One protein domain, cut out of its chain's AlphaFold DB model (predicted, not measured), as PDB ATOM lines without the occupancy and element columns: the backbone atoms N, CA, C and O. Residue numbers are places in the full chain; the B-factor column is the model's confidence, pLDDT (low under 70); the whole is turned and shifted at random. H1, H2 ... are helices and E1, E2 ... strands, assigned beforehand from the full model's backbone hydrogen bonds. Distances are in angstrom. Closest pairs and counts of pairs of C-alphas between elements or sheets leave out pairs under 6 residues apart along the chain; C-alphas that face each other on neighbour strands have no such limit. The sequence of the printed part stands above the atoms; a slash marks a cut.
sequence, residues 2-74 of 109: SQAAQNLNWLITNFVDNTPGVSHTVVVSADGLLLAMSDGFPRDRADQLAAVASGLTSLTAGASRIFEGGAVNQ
ATOM      1  N   SER A   2     154.763 148.406  94.605       85.06
ATOM      2  CA  SER A   2     153.655 147.991  95.477       85.06
ATOM      3  C   SER A   2     153.446 149.003  96.611       85.06
ATOM      4  O   SER A   2     154.380 149.717  96.982       85.06
ATOM      5  N   GLN A   3     152.245 149.029  97.198       87.88
ATOM      6  CA  GLN A   3     151.948 149.850  98.381       87.88
ATOM      7  C   GLN A   3     152.907 149.540  99.542       87.88
ATOM      8  O   GLN A   3     153.364 150.444 100.232       87.88
ATOM      9  N   ALA A   4     153.265 148.265  99.727       86.12
ATOM     10  CA  ALA A   4     154.202 147.844 100.766       86.12
ATOM     11  C   ALA A   4     155.598 148.467 100.585       86.12
ATOM     12  O   ALA A   4     156.179 148.953 101.551       86.12
ATOM     13  N   ALA A   5     156.109 148.515  99.349       82.12
ATOM     14  CA  ALA A   5     157.400 149.138  99.054       82.12
ATOM     15  C   ALA A   5     157.369 150.661  99.276       82.12
ATOM     16  O   ALA A   5     158.314 151.228  99.812       82.12
ATOM     17  N   GLN A   6     156.264 151.321  98.913       86.81
ATOM     18  CA  GLN A   6     156.083 152.755  99.165       86.81
ATOM     19  C   GLN A   6     156.017 153.068 100.665       86.81
ATOM     20  O   GLN A   6     156.668 154.005 101.120       86.81
ATOM     21  N   ASN A   7     155.296 152.251 101.440       92.56
ATOM     22  CA  ASN A   7     155.225 152.390 102.894       92.56
ATOM     23  C   ASN A   7     156.608 152.230 103.546       92.56
ATOM     24  O   ASN A   7     156.932 152.960 104.480       92.56
ATOM     25  N   LEU A   8     157.429 151.296 103.049       95.00
ATOM     26  CA  LEU A   8     158.769 151.066 103.581       95.00
ATOM     27  C   LEU A   8     159.740 152.198 103.227       95.00
ATOM     28  O   LEU A   8     160.467 152.645 104.110       95.00
ATOM     29  N   ASN A   9     159.718 152.700 101.986       94.88
ATOM     30  CA  ASN A   9     160.504 153.876 101.597       94.88
ATOM     31  C   ASN A   9     160.156 155.087 102.469       94.88
ATOM     32  O   ASN A   9     161.053 155.720 103.014       94.88
ATOM     33  N   TRP A  10     158.862 155.370 102.665       96.00
ATOM     34  CA  TRP A  10     158.436 156.455 103.551       96.00
ATOM     35  C   TRP A  10     158.965 156.271 104.978       96.00
ATOM     36  O   TRP A  10     159.492 157.215 105.561       96.00
ATOM     37  N   LEU A  11     158.875 155.056 105.530       97.56
ATOM     38  CA  LEU A  11     159.316 154.768 106.896       97.56
ATOM     39  C   LEU A  11     160.811 155.047 107.089       97.56
ATOM     40  O   LEU A  11     161.193 155.685 108.071       97.56
ATOM     41  N   ILE A  12     161.655 154.580 106.168       97.25
ATOM     42  CA  ILE A  12     163.107 154.772 106.284       97.25
ATOM     43  C   ILE A  12     163.539 156.194 105.916       97.25
ATOM     44  O   ILE A  12     164.497 156.685 106.502       97.25
ATOM     45  N   THR A  13     162.826 156.885 105.022       97.69
ATOM     46  CA  THR A  13     163.025 158.325 104.797       97.69
ATOM     47  C   THR A  13     162.704 159.102 106.073       97.69
ATOM     48  O   THR A  13     163.536 159.866 106.548       97.69
ATOM     49  N   ASN A  14     161.571 158.815 106.719       97.75
ATOM     50  CA  ASN A  14     161.216 159.442 107.989       97.75
ATOM     51  C   ASN A  14     162.239 159.137 109.099       97.75
ATOM     52  O   ASN A  14     162.500 159.991 109.942       97.75
ATOM     53  N   PHE A  15     162.839 157.943 109.112       98.00
ATOM     54  CA  PHE A  15     163.944 157.632 110.023       98.00
ATOM     55  C   PHE A  15     165.164 158.529 109.775       98.00
ATOM     56  O   PHE A  15     165.690 159.085 110.736       98.00
ATOM     57  N   VAL A  16     165.582 158.704 108.518       97.94
ATOM     58  CA  VAL A  16     166.695 159.596 108.153       97.94
ATOM     59  C   VAL A  16     166.397 161.038 108.576       97.94
ATOM     60  O   VAL A  16     167.213 161.651 109.257       97.94
ATOM     61  N   ASP A  17     165.206 161.546 108.259       97.69
ATOM     62  CA  ASP A  17     164.825 162.939 108.529       97.69
ATOM     63  C   ASP A  17     164.762 163.273 110.029       97.69
ATOM     64  O   ASP A  17     164.977 164.419 110.426       97.69
ATOM     65  N   ASN A  18     164.468 162.279 110.875       98.00
ATOM     66  CA  ASN A  18     164.230 162.482 112.305       98.00
ATOM     67  C   ASN A  18     165.329 161.913 113.217       98.00
ATOM     68  O   ASN A  18     165.212 162.029 114.438       98.00
ATOM     69  N   THR A  19     166.392 161.316 112.667       98.19
ATOM     70  CA  THR A  19     167.475 160.711 113.464       98.19
ATOM     71  C   THR A  19     168.791 161.461 113.264       98.19
ATOM     72  O   THR A  19     169.433 161.316 112.221       98.19
ATOM     73  N   PRO A  20     169.254 162.236 114.265       97.56
ATOM     74  CA  PRO A  20     170.526 162.941 114.175       97.56
ATOM     75  C   PRO A  20     171.696 162.002 113.859       97.56
ATOM     76  O   PRO A  20     171.869 160.966 114.498       97.56
ATOM     77  N   GLY A  21     172.519 162.390 112.886       96.25
ATOM     78  CA  GLY A  21     173.704 161.634 112.469       96.25
ATOM     79  C   GLY A  21     173.452 160.575 111.392       96.25
ATOM     80  O   GLY A  21     174.418 160.059 110.832       96.25
ATOM     81  N   VAL A  22     172.195 160.284 111.041       96.81
ATOM     82  CA  VAL A  22     171.868 159.409 109.907       96.81
ATOM     83  C   VAL A  22     171.798 160.244 108.629       96.81
ATOM     84  O   VAL A  22     171.093 161.243 108.572       96.81
ATOM     85  N   SER A  23     172.537 159.840 107.595       95.00
ATOM     86  CA  SER A  23     172.537 160.518 106.288       95.00
ATOM     87  C   SER A  23     171.655 159.818 105.255       95.00
ATOM     88  O   SER A  23     170.901 160.474 104.548       95.00
ATOM     89  N   HIS A  24     171.739 158.489 105.175       96.12
ATOM     90  CA  HIS A  24     170.963 157.657 104.258       96.12
ATOM     91  C   HIS A  24     170.683 156.294 104.886       96.12
ATOM     92  O   HIS A  24     171.389 155.849 105.792       96.12
ATOM     93  N   THR A  25     169.655 155.606 104.398       96.25
ATOM     94  CA  THR A  25     169.309 154.251 104.842       96.25
ATOM     95  C   THR A  25     168.820 153.416 103.667       96.25
ATOM     96  O   THR A  25     168.131 153.906 102.773       96.25
ATOM     97  N   VAL A  26     169.171 152.132 103.681       96.19
ATOM     98  CA  VAL A  26     168.668 151.125 102.745       96.19
ATOM     99  C   VAL A  26     168.148 149.927 103.523       96.19
ATOM    100  O   VAL A  26     168.648 149.611 104.601       96.19
ATOM    101  N   VAL A  27     167.158 149.245 102.962       95.69
ATOM    102  CA  VAL A  27     166.706 147.937 103.437       95.69
ATOM    103  C   VAL A  27     167.092 146.917 102.388       95.69
ATOM    104  O   VAL A  27     166.812 147.095 101.202       95.69
ATOM    105  N   VAL A  28     167.739 145.851 102.839       95.62
ATOM    106  CA  VAL A  28     168.347 144.835 101.986       95.62
ATOM    107  C   VAL A  28     167.851 143.476 102.453       95.62
ATOM    108  O   VAL A  28     167.732 143.234 103.655       95.62
ATOM    109  N   SER A  29     167.532 142.592 101.521       93.12
ATOM    110  CA  SER A  29     167.238 141.198 101.837       93.12
ATOM    111  C   SER A  29     168.513 140.427 102.197       93.12
ATOM    112  O   SER A  29     169.629 140.832 101.880       93.12
ATOM    113  N   ALA A  30     168.355 139.265 102.831       83.88
ATOM    114  CA  ALA A  30     169.488 138.418 103.214       83.88
ATOM    115  C   ALA A  30     170.332 137.931 102.015       83.88
ATOM    116  O   ALA A  30     171.515 137.648 102.177       83.88
ATOM    117  N   ASP A  31     169.742 137.852 100.818       87.38
ATOM    118  CA  ASP A  31     170.419 137.503  99.562       87.38
ATOM    119  C   ASP A  31     171.007 138.720  98.815       87.38
ATOM    120  O   ASP A  31     171.622 138.558  97.764       87.38
ATOM    121  N   GLY A  32     170.892 139.931  99.375       90.81
ATOM    122  CA  GLY A  32     171.545 141.138  98.858       90.81
ATOM    123  C   GLY A  32     170.726 141.962  97.869       90.81
ATOM    124  O   GLY A  32     171.277 142.866  97.243       90.81
ATOM    125  N   LEU A  33     169.427 141.698  97.721       94.56
ATOM    126  CA  LEU A  33     168.543 142.528  96.905       94.56
ATOM    127  C   LEU A  33     168.119 143.783  97.670       94.56
ATOM    128  O   LEU A  33     167.693 143.732  98.826       94.56
ATOM    129  N   LEU A  34     168.188 144.929  96.995       95.56
ATOM    130  CA  LEU A  34     167.680 146.188  97.522       95.56
ATOM    131  C   LEU A  34     166.143 146.152  97.585       95.56
ATOM    132  O   LEU A  34     165.473 146.014  96.559       95.56
ATOM    133  N   LEU A  35     165.586 146.308  98.787       94.81
ATOM    134  CA  LEU A  35     164.142 146.295  99.042       94.81
ATOM    135  C   LEU A  35     163.555 147.705  99.159       94.81
ATOM    136  O   LEU A  35     162.442 147.949  98.692       94.81
ATOM    137  N   ALA A  36     164.293 148.620  99.788       95.88
ATOM    138  CA  ALA A  36     163.897 150.012  99.980       95.88
ATOM    139  C   ALA A  36     165.124 150.909 100.166       95.88
ATOM    140  O   ALA A  36     166.191 150.451 100.575       95.88
ATOM    141  N   MET A  37     164.962 152.195  99.883       96.31
ATOM    142  CA  MET A  37     165.995 153.215 100.065       96.31
ATOM    143  C   MET A  37     165.363 154.545 100.468       96.31
ATOM    144  O   MET A  37     164.258 154.856 100.024       96.31
ATOM    145  N   SER A  38     166.056 155.301 101.318       96.94
ATOM    146  CA  SER A  38     165.651 156.656 101.692       96.94
ATOM    147  C   SER A  38     165.729 157.605 100.496       96.94
ATOM    148  O   SER A  38     166.583 157.440  99.618       96.94
ATOM    149  N   ASP A  39     164.891 158.636 100.502       95.69
ATOM    150  CA  ASP A  39     164.872 159.648  99.446       95.69
ATOM    151  C   ASP A  39     166.215 160.388  99.327       95.69
ATOM    152  O   ASP A  39     167.001 160.497 100.269       95.69
ATOM    153  N   GLY A  40     166.514 160.859  98.114       92.56
ATOM    154  CA  GLY A  40     167.758 161.573  97.813       92.56
ATOM    155  C   GLY A  40     169.016 160.698  97.745       92.56
ATOM    156  O   GLY A  40     170.063 161.194  97.325       92.56
ATOM    157  N   PHE A  41     168.944 159.406  98.087       95.50
ATOM    158  CA  PHE A  41     170.066 158.488  97.895       95.50
ATOM    159  C   PHE A  41     170.101 157.970  96.440       95.50
ATOM    160  O   PHE A  41     169.058 157.591  95.912       95.50
ATOM    161  N   PRO A  42     171.249 157.954  95.738       95.81
ATOM    162  CA  PRO A  42     171.325 157.413  94.379       95.81
ATOM    163  C   PRO A  42     171.120 155.894  94.342       95.81
ATOM    164  O   PRO A  42     171.690 155.160  95.151       95.81
ATOM    165  N   ARG A  43     170.316 155.400  93.392       94.25
ATOM    166  CA  ARG A  43     169.942 153.976  93.337       94.25
ATOM    167  C   ARG A  43     171.116 153.045  93.036       94.25
ATOM    168  O   ARG A  43     171.210 151.984  93.635       94.25
ATOM    169  N   ASP A  44     172.031 153.463  92.172       97.00
ATOM    170  CA  ASP A  44     173.284 152.756  91.892       97.00
ATOM    171  C   ASP A  44     174.139 152.573  93.157       97.00
ATOM    172  O   ASP A  44     174.673 151.491  93.401       97.00
ATOM    173  N   ARG A  45     174.218 153.603  94.010       96.38
ATOM    174  CA  ARG A  45     174.899 153.519  95.310       96.38
ATOM    175  C   ARG A  45     174.144 152.648  96.306       96.38
ATOM    176  O   ARG A  45     174.779 151.955  97.096       96.38
ATOM    177  N   ALA A  46     172.815 152.663  96.270       96.50
ATOM    178  CA  ALA A  46     171.993 151.793  97.104       96.50
ATOM    179  C   ALA A  46     172.193 150.311  96.755       96.50
ATOM    180  O   ALA A  46     172.368 149.500  97.661       96.50
ATOM    181  N   ASP A  47     172.263 149.971  95.466       96.06
ATOM    182  CA  ASP A  47     172.569 148.612  95.008       96.06
ATOM    183  C   ASP A  47     173.995 148.186  95.417       96.06
ATOM    184  O   ASP A  47     174.209 147.066  95.884       96.06
ATOM    185  N   GLN A  48     174.979 149.090  95.330       96.00
ATOM    186  CA  GLN A  48     176.333 148.824  95.841       96.00
ATOM    187  C   GLN A  48     176.340 148.584  97.356       96.00
ATOM    188  O   GLN A  48     176.974 147.641  97.831       96.00
ATOM    189  N   LEU A  49     175.621 149.406  98.123       95.44
ATOM    190  CA  LEU A  49     175.523 149.257  99.573       95.44
ATOM    191  C   LEU A  49     174.813 147.952  99.963       95.44
ATOM    192  O   LEU A  49     175.215 147.309 100.932       95.44
ATOM    193  N   ALA A  50     173.820 147.521  99.182       95.94
ATOM    194  CA  ALA A  50     173.157 146.233  99.349       95.94
ATOM    195  C   ALA A  50     174.130 145.054  99.188       95.94
ATOM    196  O   ALA A  50     174.159 144.157 100.036       95.94
ATOM    197  N   ALA A  51     174.991 145.096  98.167       95.19
ATOM    198  CA  ALA A  51     176.038 144.094  97.975       95.19
ATOM    199  C   ALA A  51     177.067 144.089  99.123       95.19
ATOM    200  O   ALA A  51     177.497 143.028  99.577       95.19
ATOM    201  N   VAL A  52     177.444 145.266  99.634       94.81
ATOM    202  CA  VAL A  52     178.342 145.373 100.796       94.81
ATOM    203  C   VAL A  52     177.693 144.767 102.045       94.81
ATOM    204  O   VAL A  52     178.323 143.963 102.731       94.81
ATOM    205  N   ALA A  53     176.431 145.096 102.326       94.38
ATOM    206  CA  ALA A  53     175.695 144.577 103.477       94.38
ATOM    207  C   ALA A  53     175.548 143.044 103.460       94.38
ATOM    208  O   ALA A  53     175.754 142.398 104.493       94.38
ATOM    209  N   SER A  54     175.244 142.438 102.306       94.69
ATOM    210  CA  SER A  54     175.149 140.974 102.194       94.69
ATOM    211  C   SER A  54     176.514 140.292 102.349       94.69
ATOM    212  O   SER A  54     176.618 139.254 103.014       94.69
ATOM    213  N   GLY A  55     177.581 140.911 101.833       94.19
ATOM    214  CA  GLY A  55     178.958 140.468 102.050       94.19
ATOM    215  C   GLY A  55     179.345 140.484 103.531       94.19
ATOM    216  O   GLY A  55     179.805 139.474 104.063       94.19
ATOM    217  N   LEU A  56     179.086 141.594 104.227       94.62
ATOM    218  CA  LEU A  56     179.349 141.744 105.663       94.62
ATOM    219  C   LEU A  56     178.560 140.740 106.514       94.62
ATOM    220  O   LEU A  56     179.119 140.120 107.421       94.62
ATOM    221  N   THR A  57     177.284 140.528 106.192       93.56
ATOM    222  CA  THR A  57     176.441 139.521 106.857       93.56
ATOM    223  C   THR A  57     177.021 138.118 106.676       93.56
ATOM    224  O   THR A  57     177.140 137.359 107.639       93.56
ATOM    225  N   SER A  58     177.450 137.781 105.456       93.94
ATOM    226  CA  SER A  58     178.047 136.477 105.144       93.94
ATOM    227  C   SER A  58     179.354 136.243 105.903       93.94
ATOM    228  O   SER A  58     179.560 135.162 106.460       93.94
ATOM    229  N   LEU A  59     180.215 137.263 105.967       95.19
ATOM    230  CA  LEU A  59     181.471 137.218 106.715       95.19
ATOM    231  C   LEU A  59     181.221 137.047 108.216       95.19
ATOM    232  O   LEU A  59     181.830 136.182 108.840       95.19
ATOM    233  N   THR A  60     180.280 137.804 108.779       95.00
ATOM    234  CA  THR A  60     179.938 137.733 110.208       95.00
ATOM    235  C   THR A  60     179.343 136.376 110.572       95.00
ATOM    236  O   THR A  60     179.730 135.776 111.574       95.00
ATOM    237  N   ALA A  61     178.472 135.821 109.725       94.00
ATOM    238  CA  ALA A  61     177.968 134.460 109.895       94.00
ATOM    239  C   ALA A  61     179.090 133.409 109.804       94.00
ATOM    240  O   ALA A  61     179.078 132.427 110.545       94.00
ATOM    241  N   GLY A  62     180.068 133.606 108.914       95.75
ATOM    242  CA  GLY A  62     181.274 132.779 108.831       95.75
ATOM    243  C   GLY A  62     182.109 132.824 110.105       95.75
ATOM    244  O   GLY A  62     182.427 131.772 110.654       95.75
ATOM    245  N   ALA A  63     182.392 134.024 110.610       95.38
ATOM    246  CA  ALA A  63     183.120 134.225 111.857       95.38
ATOM    247  C   ALA A  63     182.391 133.584 113.046       95.38
ATOM    248  O   ALA A  63     183.009 132.846 113.807       95.38
ATOM    249  N   SER A  64     181.072 133.770 113.159       96.81
ATOM    250  CA  SER A  64     180.286 133.148 114.231       96.81
ATOM    251  C   SER A  64     180.402 131.620 114.229       96.81
ATOM    252  O   SER A  64     180.500 131.011 115.287       96.81
ATOM    253  N   ARG A  65     180.470 130.978 113.052       97.12
ATOM    254  CA  ARG A  65     180.707 129.526 112.963       97.12
ATOM    255  C   ARG A  65     182.102 129.121 113.436       97.12
ATOM    256  O   ARG A  65     182.221 128.107 114.108       97.12
ATOM    257  N   ILE A  66     183.133 129.895 113.091       97.00
ATOM    258  CA  ILE A  66     184.523 129.629 113.506       97.00
ATOM    259  C   ILE A  66     184.670 129.736 115.027       97.00
ATOM    260  O   ILE A  66     185.373 128.936 115.633       97.00
ATOM    261  N   PHE A  67     183.999 130.712 115.636       95.19
ATOM    262  CA  PHE A  67     184.082 130.984 117.072       95.19
ATOM    263  C   PHE A  67     182.958 130.342 117.898       95.19
ATOM    264  O   PHE A  67     182.835 130.651 119.078       95.19
ATOM    265  N   GLU A  68     182.118 129.498 117.289       96.38
ATOM    266  CA  GLU A  68     180.945 128.885 117.934       96.38
ATOM    267  C   GLU A  68     180.007 129.913 118.614       96.38
ATOM    268  O   GLU A  68     179.346 129.632 119.612       96.38
ATOM    269  N   GLY A  69     179.914 131.123 118.052       93.94
ATOM    270  CA  GLY A  69     179.212 132.278 118.629       93.94
ATOM    271  C   GLY A  69     177.684 132.253 118.503       93.94
ATOM    272  O   GLY A  69     177.009 133.157 118.993       93.94
ATOM    273  N   GLY A  70     177.118 131.233 117.854       95.56
ATOM    274  CA  GLY A  70     175.675 131.078 117.679       95.56
ATOM    275  C   GLY A  70     175.060 132.017 116.631       95.56
ATOM    276  O   GLY A  70     175.664 132.331 115.602       95.56
ATOM    277  N   ALA A  71     173.802 132.410 116.850       94.81
ATOM    278  CA  ALA A  71     173.049 133.234 115.906       94.81
ATOM    279  C   ALA A  71     173.558 134.686 115.880       94.81
ATOM    280  O   ALA A  71     173.722 135.320 116.921       94.81
ATOM    281  N   VAL A  72     173.764 135.228 114.677       94.06
ATOM    282  CA  VAL A  72     174.176 136.625 114.480       94.06
ATOM    283  C   VAL A  72     172.946 137.526 114.520       94.06
ATOM    284  O   VAL A  72     172.068 137.407 113.670       94.06
ATOM    285  N   ASN A  73     172.912 138.454 115.477       93.44
ATOM    286  CA  ASN A  73     171.825 139.432 115.603       93.44
ATOM    287  C   ASN A  73     172.117 140.751 114.874       93.44
ATOM    288  O   ASN A  73     171.199 141.399 114.381       93.44
ATOM    289  N   GLN A  74     173.387 141.161 114.816       93.81
ATOM    290  CA  GLN A  74     173.809 142.429 114.227       93.81
ATOM    291  C   GLN A  74     175.221 142.303 113.655       93.81
ATOM    292  O   GLN A  74     176.059 141.580 114.189       93.81
TER     293      GLN A  74
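AT A GLANCE: This is residues 2 to 74 of the 109 residues of a protein of Streptomyces sp. H021 (UniProt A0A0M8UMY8). Look for a small two-stranded hairpin, E1 and E2, set between two helices: H1 packs on one side of it, mostly along E2, and the first half of H2 packs on the other side. H2 then runs on well past the hairpin and makes most of the long axis, and residues 67 to 74 fold back beside its far end. The 73 printed residues hold two named helices and two named strands, in the order H1, E1, E2, H2; the sheet E1 - E2 is antiparallel and the class is mostly helix. The whole is loose, with a radius of gyration of the C-alphas of 14.2 A, and spans 39 by 25 by 22 A.

HOW THE PARTS SIT: Start at E1, residues 26 to 28, and E2, residues 34 to 37, a hairpin whose antiparallel strands stand at 166 degrees. Look at N 27 and O 36, 2.8 A apart, and N 35 and O 27, also 2.8 A, both within hydrogen-bond range. H1, residues 3 to 18, comes nearest to E2 at the C-alphas of Asn 9 and Ala 36, 5.4 A apart. For H2, residues 43 to 66, the closest C-alphas to E1 are Val 28 and Ala 50, at 5.7 A; to E2 they are Leu 34 and Ala 50, at 5.8 A. H1 and H2 are apart. In both helices every O i to N i+4 pair is within hydrogen-bond range.

IN THESE COORDINATES: Find C-alpha 26 at (168.668, 151.125, 102.745), where E1 begins its 6.3 A; E2 measures 7.7 A. H1 starts at C-alpha 3, (151.948, 149.850, 98.381), and runs 22.5 A. H2 runs 34.8 A to C-alpha 66 at (184.523, 129.629, 113.506).

THE WHOLE: The C-alphas farthest apart, Gln 3 and Phe 67, are 41.7 A apart. The printed part has no cut and no long link, and no printed residue is under 70 in pLDDT.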